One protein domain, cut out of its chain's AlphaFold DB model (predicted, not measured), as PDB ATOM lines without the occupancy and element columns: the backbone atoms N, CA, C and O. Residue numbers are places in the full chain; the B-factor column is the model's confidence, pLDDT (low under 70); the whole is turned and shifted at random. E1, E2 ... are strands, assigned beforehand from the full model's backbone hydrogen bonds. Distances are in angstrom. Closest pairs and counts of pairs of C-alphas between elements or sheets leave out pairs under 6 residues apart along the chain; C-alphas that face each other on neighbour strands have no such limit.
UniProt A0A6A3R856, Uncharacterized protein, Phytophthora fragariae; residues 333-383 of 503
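AT A GLANCE: This is residues 333 to 383 of the 503 residues of an uncharacterized protein of Phytophthora fragariae (UniProt A0A6A3R856). Little regular structure is present: a loose opening stretch, residues 333 to 339, lies beyond one edge of a small twisted three-stranded sheet, and loops at opposite ends of the strands draw out the long axis. The 51 printed residues hold E1, E2 and E3, an all-strand antiparallel meander, each strand the neighbour of the one before; named elements hold only 20 residues. It is elongated, 39 by 20 by 15 A, and only just loose, close to compact, with a radius of gyration of the C-alphas of 12.0 A.

HOW THE PARTS SIT: Residues 340 to 341 pair antiparallel with 344 to 345 of E1, residues 344 to 351, which bends by 71 degrees at 347. E1 and E2, residues 359 to 365, form a hairpin at 162 degrees; N 350 and O 360 are 2.8 A apart. E2 and E3, residues 376 to 380, form another at 166 degrees; N 363 and O 377 are 2.9 A apart. The sheet is twisted, its C-alphas up to 4.3 A off the best plane.

IN THESE COORDINATES: E1 spans 18.3 A from C-alpha 344 at (131.613, 222.437, 277.617), E2 18.6 A, and E3 13.2 A to C-alpha 380 at (138.823, 210.666, 278.416).

THE WHOLE: The farthest C-alphas, Ala 355 and Leu 369, are 39.0 A apart. Both links are short, and the printed part has no cut. Residues 333 to 339 have pLDDT under 70.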
ATOM      1  N   THR A 333     124.751 219.500 266.941       66.19
ATOM      2  CA  THR A 333     124.585 220.712 267.755       66.19
ATOM      3  C   THR A 333     123.827 220.298 269.002       66.19
ATOM      4  O   THR A 333     122.667 219.906 268.908       66.19
ATOM      5  N   ALA A 334     124.483 220.334 270.157       63.03
ATOM      6  CA  ALA A 334     123.827 220.059 271.427       63.03
ATOM      7  C   ALA A 334     123.084 221.313 271.928       63.03
ATOM      8  O   ALA A 334     123.481 222.438 271.625       63.03
ATOM      9  N   ASP A 335     122.001 221.125 272.686       61.75
ATOM     10  CA  ASP A 335     121.061 222.191 273.083       61.75
ATOM     11  C   ASP A 335     121.619 223.202 274.111       61.75
ATOM     12  O   ASP A 335     120.927 224.137 274.510       61.75
ATOM     13  N   GLY A 336     122.875 223.036 274.547       59.28
ATOM     14  CA  GLY A 336     123.556 223.924 275.492       59.28
ATOM     15  C   GLY A 336     122.969 223.927 276.909       59.28
ATOM     16  O   GLY A 336     123.427 224.710 277.741       59.28
ATOM     17  N   THR A 337     121.986 223.071 277.203       61.16
ATOM     18  CA  THR A 337     121.290 222.997 278.500       61.16
ATOM     19  C   THR A 337     121.343 221.604 279.126       61.16
ATOM     20  O   THR A 337     121.414 221.483 280.346       61.16
ATOM     21  N   ASN A 338     121.399 220.561 278.302       58.44
ATOM     22  CA  ASN A 338     121.574 219.172 278.691       58.44
ATOM     23  C   ASN A 338     122.980 218.698 278.286       58.44
ATOM     24  O   ASN A 338     123.557 219.197 277.321       58.44
ATOM     25  N   TRP A 339     123.539 217.731 279.025       69.75
ATOM     26  CA  TRP A 339     124.886 217.179 278.774       69.75
ATOM     27  C   TRP A 339     126.036 218.203 278.880       69.75
ATOM     28  O   TRP A 339     126.973 218.207 278.078       69.75
ATOM     29  N   LEU A 340     125.968 219.069 279.895       76.81
ATOM     30  CA  LEU A 340     127.027 220.022 280.235       76.81
ATOM     31  C   LEU A 340     128.091 219.388 281.144       76.81
ATOM     32  O   LEU A 340     127.760 218.783 282.163       76.81
ATOM     33  N   ASP A 341     129.359 219.603 280.810       76.00
ATOM     34  CA  ASP A 341     130.507 219.432 281.700       76.00
ATOM     35  C   ASP A 341     131.159 220.807 281.916       76.00
ATOM     36  O   ASP A 341     131.960 221.298 281.115       76.00
ATOM     37  N   GLY A 342     130.708 221.512 282.955       83.94
ATOM     38  CA  GLY A 342     131.066 222.914 283.169       83.94
ATOM     39  C   GLY A 342     130.624 223.811 282.004       83.94
ATOM     40  O   GLY A 342     129.430 223.947 281.738       83.94
ATOM     41  N   SER A 343     131.588 224.447 281.329       86.19
ATOM     42  CA  SER A 343     131.361 225.311 280.154       86.19
ATOM     43  C   SER A 343     131.465 224.572 278.816       86.19
ATOM     44  O   SER A 343     131.434 225.197 277.760       86.19
ATOM     45  N   PHE A 344     131.603 223.248 278.826       87.19
ATOM     46  CA  PHE A 344     131.613 222.437 277.617       87.19
ATOM     47  C   PHE A 344     130.308 221.661 277.491       87.19
ATOM     48  O   PHE A 344     129.749 221.181 278.476       87.19
ATOM     49  N   THR A 345     129.819 221.526 276.265       86.50
ATOM     50  CA  THR A 345     128.706 220.638 275.945       86.50
ATOM     51  C   THR A 345     129.251 219.394 275.262       86.50
ATOM     52  O   THR A 345     130.046 219.488 274.323       86.50
ATOM     53  N   ILE A 346     128.844 218.223 275.750       86.31
ATOM     54  CA  ILE A 346     129.239 216.939 275.176       86.31
ATOM     55  C   ILE A 346     128.490 216.758 273.854       86.31
ATOM     56  O   ILE A 346     127.262 216.718 273.826       86.31
ATOM     57  N   MET A 347     129.242 216.665 272.758       83.94
ATOM     58  CA  MET A 347     128.703 216.466 271.411       83.94
ATOM     59  C   MET A 347     128.582 214.982 271.091       83.94
ATOM     60  O   MET A 347     127.595 214.551 270.509       83.94
ATOM     61  N   GLU A 348     129.581 214.205 271.500       85.88
ATOM     62  CA  GLU A 348     129.621 212.756 271.343       85.88
ATOM     63  C   GLU A 348     130.213 212.138 272.612       85.88
ATOM     64  O   GLU A 348     131.255 212.592 273.093       85.88
ATOM     65  N   ASP A 349     129.540 211.125 273.162       86.06
ATOM     66  CA  ASP A 349     129.961 210.397 274.363       86.06
ATOM     67  C   ASP A 349     130.219 208.927 273.997       86.06
ATOM     68  O   ASP A 349     129.378 208.256 273.393       86.06
ATOM     69  N   PHE A 350     131.392 208.423 274.359       88.75
ATOM     70  CA  PHE A 350     131.878 207.087 274.036       88.75
ATOM     71  C   PHE A 350     132.015 206.272 275.321       88.75
ATOM     72  O   PHE A 350     132.765 206.652 276.220       88.75
ATOM     73  N   TYR A 351     131.365 205.109 275.392       87.31
ATOM     74  CA  TYR A 351     131.421 204.218 276.556       87.31
ATOM     75  C   TYR A 351     132.022 202.862 276.201       87.31
ATOM     76  O   TYR A 351     131.639 202.230 275.216       87.31
ATOM     77  N   GLY A 352     132.909 202.360 277.059       83.31
ATOM     78  CA  GLY A 352     133.188 200.926 277.117       83.31
ATOM     79  C   GLY A 352     131.959 200.140 277.596       83.31
ATOM     80  O   GLY A 352     131.110 200.667 278.301       83.31
ATOM     81  N   SER A 353     131.867 198.853 277.272       83.88
ATOM     82  CA  SER A 353     130.735 197.998 277.674       83.88
ATOM     83  C   SER A 353     130.899 197.334 279.053       83.88
ATOM     84  O   SER A 353     130.232 196.344 279.346       83.88
ATOM     85  N   ASN A 354     131.837 197.805 279.881       80.56
ATOM     86  CA  ASN A 354     132.168 197.201 281.177       80.56
ATOM     87  C   ASN A 354     131.368 197.841 282.329       80.56
ATOM     88  O   ASN A 354     130.923 198.976 282.205       80.56
ATOM     89  N   ALA A 355     131.249 197.156 283.475       83.12
ATOM     90  CA  ALA A 355     130.505 197.634 284.652       83.12
ATOM     91  C   ALA A 355     130.992 199.001 285.181       83.12
ATOM     92  O   ALA A 355     130.195 199.800 285.665       83.12
ATOM     93  N   THR A 356     132.291 199.287 285.048       86.75
ATOM     94  CA  THR A 356     132.883 200.625 285.213       86.75
ATOM     95  C   THR A 356     133.522 201.030 283.883       86.75
ATOM     96  O   THR A 356     134.691 200.709 283.635       86.75
ATOM     97  N   PRO A 357     132.753 201.632 282.969       89.06
ATOM     98  CA  PRO A 357     133.205 201.834 281.606       89.06
ATOM     99  C   PRO A 357     134.251 202.947 281.538       89.06
ATOM    100  O   PRO A 357     134.120 203.974 282.203       89.06
ATOM    101  N   VAL A 358     135.277 202.760 280.701       91.69
ATOM    102  CA  VAL A 358     136.098 203.893 280.252       91.69
ATOM    103  C   VAL A 358     135.187 204.795 279.434       91.69
ATOM    104  O   VAL A 358     134.477 204.302 278.554       91.69
ATOM    105  N   ARG A 359     135.193 206.090 279.742       92.25
ATOM    106  CA  ARG A 359     134.389 207.080 279.027       92.25
ATOM    107  C   ARG A 359     135.296 208.041 278.285       92.25
ATOM    108  O   ARG A 359     136.235 208.571 278.879       92.25
ATOM    109  N   GLY A 360     135.021 208.262 277.009       92.75
ATOM    110  CA  GLY A 360     135.653 209.290 276.188       92.75
ATOM    111  C   GLY A 360     134.602 210.247 275.653       92.75
ATOM    112  O   GLY A 360     133.458 209.851 275.497       92.75
ATOM    113  N   ALA A 361     134.969 211.489 275.371       92.19
ATOM    114  CA  ALA A 361     134.032 212.457 274.823       92.19
ATOM    115  C   ALA A 361     134.701 213.395 273.820       92.19
ATOM    116  O   ALA A 361     135.881 213.738 273.946       92.19
ATOM    117  N   ILE A 362     133.895 213.846 272.862       92.19
ATOM    118  CA  ILE A 362     134.145 215.057 272.089       92.19
ATOM    119  C   ILE A 362     133.211 216.133 272.629       92.19
ATOM    120  O   ILE A 362     131.992 215.960 272.639       92.19
ATOM    121  N   GLN A 363     133.777 217.251 273.071       89.75
ATOM    122  CA  GLN A 363     133.018 218.359 273.637       89.75
ATOM    123  C   GLN A 363     133.393 219.681 272.978       89.75
ATOM    124  O   GLN A 363     134.527 219.873 272.532       89.75
ATOM    125  N   ILE A 364     132.448 220.614 272.964       87.38
ATOM    126  CA  ILE A 364     132.634 221.959 272.421       87.38
ATOM    127  C   ILE A 364     132.236 222.974 273.484       87.38
ATOM    128  O   ILE A 364     131.211 222.821 274.146       87.38
ATOM    129  N   HIS A 365     133.049 224.012 273.662       87.38
ATOM    130  CA  HIS A 365     132.753 225.075 274.614       87.38
ATOM    131  C   HIS A 365     131.458 225.816 274.234       87.38
ATOM    132  O   HIS A 365     131.302 226.278 273.104       87.38
ATOM    133  N   ASN A 366     130.553 226.013 275.193       80.19
ATOM    134  CA  ASN A 366     129.222 226.607 275.001       80.19
ATOM    135  C   ASN A 366     129.220 228.151 274.979       80.19
ATOM    136  O   ASN A 366     128.235 228.804 275.325       80.19
ATOM    137  N   GLY A 367     130.351 228.755 274.614       77.12
ATOM    138  CA  GLY A 367     130.535 230.200 274.691       77.12
ATOM    139  C   GLY A 367     129.899 230.908 273.496       77.12
ATOM    140  O   GLY A 367     130.035 230.465 272.363       77.12
ATOM    141  N   SER A 368     129.257 232.052 273.740       73.62
ATOM    142  CA  SER A 368     128.456 232.782 272.737       73.62
ATOM    143  C   SER A 368     129.257 233.383 271.560       73.62
ATOM    144  O   SER A 368     128.674 233.873 270.597       73.62
ATOM    145  N   LEU A 369     130.596 233.390 271.626       74.69
ATOM    146  CA  LEU A 369     131.491 233.987 270.623       74.69
ATOM    147  C   LEU A 369     132.684 233.066 270.339       74.69
ATOM    148  O   LEU A 369     133.152 232.367 271.233       74.69
ATOM    149  N   SER A 370     133.239 233.104 269.126       77.00
ATOM    150  CA  SER A 370     134.514 232.438 268.833       77.00
ATOM    151  C   SER A 370     135.664 233.237 269.454       77.00
ATOM    152  O   SER A 370     136.032 234.304 268.966       77.00
ATOM    153  N   THR A 371     136.208 232.743 270.564       81.44
ATOM    154  CA  THR A 371     137.396 233.295 271.230       81.44
ATOM    155  C   THR A 371     138.451 232.203 271.371       81.44
ATOM    156  O   THR A 371     138.140 231.016 271.315       81.44
ATOM    157  N   SER A 372     139.711 232.579 271.604       79.69
ATOM    158  CA  SER A 372     140.810 231.617 271.784       79.69
ATOM    159  C   SER A 372     140.670 230.717 273.022       79.69
ATOM    160  O   SER A 372     141.417 229.754 273.152       79.69
ATOM    161  N   THR A 373     139.749 231.030 273.940       80.38
ATOM    162  CA  THR A 373     139.448 230.224 275.135       80.38
ATOM    163  C   THR A 373     138.288 229.254 274.923       80.38
ATOM    164  O   THR A 373     138.190 228.268 275.646       80.38
ATOM    165  N   ASN A 374     137.426 229.510 273.935       86.44
ATOM    166  CA  ASN A 374     136.272 228.672 273.630       86.44
ATOM    167  C   ASN A 374     136.722 227.553 272.683       86.44
ATOM    168  O   ASN A 374     136.673 227.691 271.462       86.44
ATOM    169  N   SER A 375     137.252 226.480 273.267       87.25
ATOM    170  CA  SER A 375     137.946 225.405 272.559       87.25
ATOM    171  C   SER A 375     137.084 224.151 272.352       87.25
ATOM    172  O   SER A 375     135.934 224.060 272.785       87.25
ATOM    173  N   MET A 376     137.665 223.170 271.661       89.69
ATOM    174  CA  MET A 376     137.175 221.796 271.589       89.69
ATOM    175  C   MET A 376     137.978 220.927 272.557       89.69
ATOM    176  O   MET A 376     139.200 221.068 272.647       89.69
ATOM    177  N   PHE A 377     137.305 220.000 273.230       90.25
ATOM    178  CA  PHE A 377     137.937 218.939 274.008       90.25
ATOM    179  C   PHE A 377     137.746 217.596 273.302       90.25
ATOM    180  O   PHE A 377     136.643 217.259 272.875       90.25
ATOM    181  N   ILE A 378     138.827 216.826 273.195       94.00
ATOM    182  CA  ILE A 378     138.811 215.432 272.744       94.00
ATOM    183  C   ILE A 378     139.638 214.648 273.757       94.00
ATOM    184  O   ILE A 378     140.850 214.852 273.849       94.00
ATOM    185  N   GLY A 379     139.004 213.769 274.527       94.06
ATOM    186  CA  GLY A 379     139.721 213.048 275.572       94.06
ATOM    187  C   GLY A 379     138.876 212.080 276.384       94.06
ATOM    188  O   GLY A 379     137.735 211.778 276.044       94.06
ATOM    189  N   THR A 380     139.472 211.563 277.455       94.06
ATOM    190  CA  THR A 380     138.823 210.666 278.416       94.06
ATOM    191  C   THR A 380     138.156 211.458 279.538       94.06
ATOM    192  O   THR A 380     138.748 212.380 280.089       94.06
ATOM    193  N   MET A 381     136.938 211.060 279.901       91.19
ATOM    194  CA  MET A 381     136.167 211.602 281.030       91.19
ATOM    195  C   MET A 381     136.430 210.845 282.332       91.19
ATOM    196  O   MET A 381     136.133 211.325 283.423       91.19
ATOM    197  N   THR A 382     136.950 209.626 282.220       92.75
ATOM    198  CA  THR A 382     137.400 208.815 283.351       92.75
ATOM    199  C   THR A 382     138.911 208.932 283.529       92.75
ATOM    200  O   THR A 382     139.623 209.416 282.649       92.75
ATOM    201  N   ASN A 383     139.410 208.472 284.680       92.94
ATOM    202  CA  ASN A 383     140.827 208.514 285.042       92.94
ATOM    203  C   ASN A 383     141.660 207.466 284.270       92.94
ATOM    204  O   ASN A 383     142.191 206.514 284.846       92.94
TER     205      ASN A 383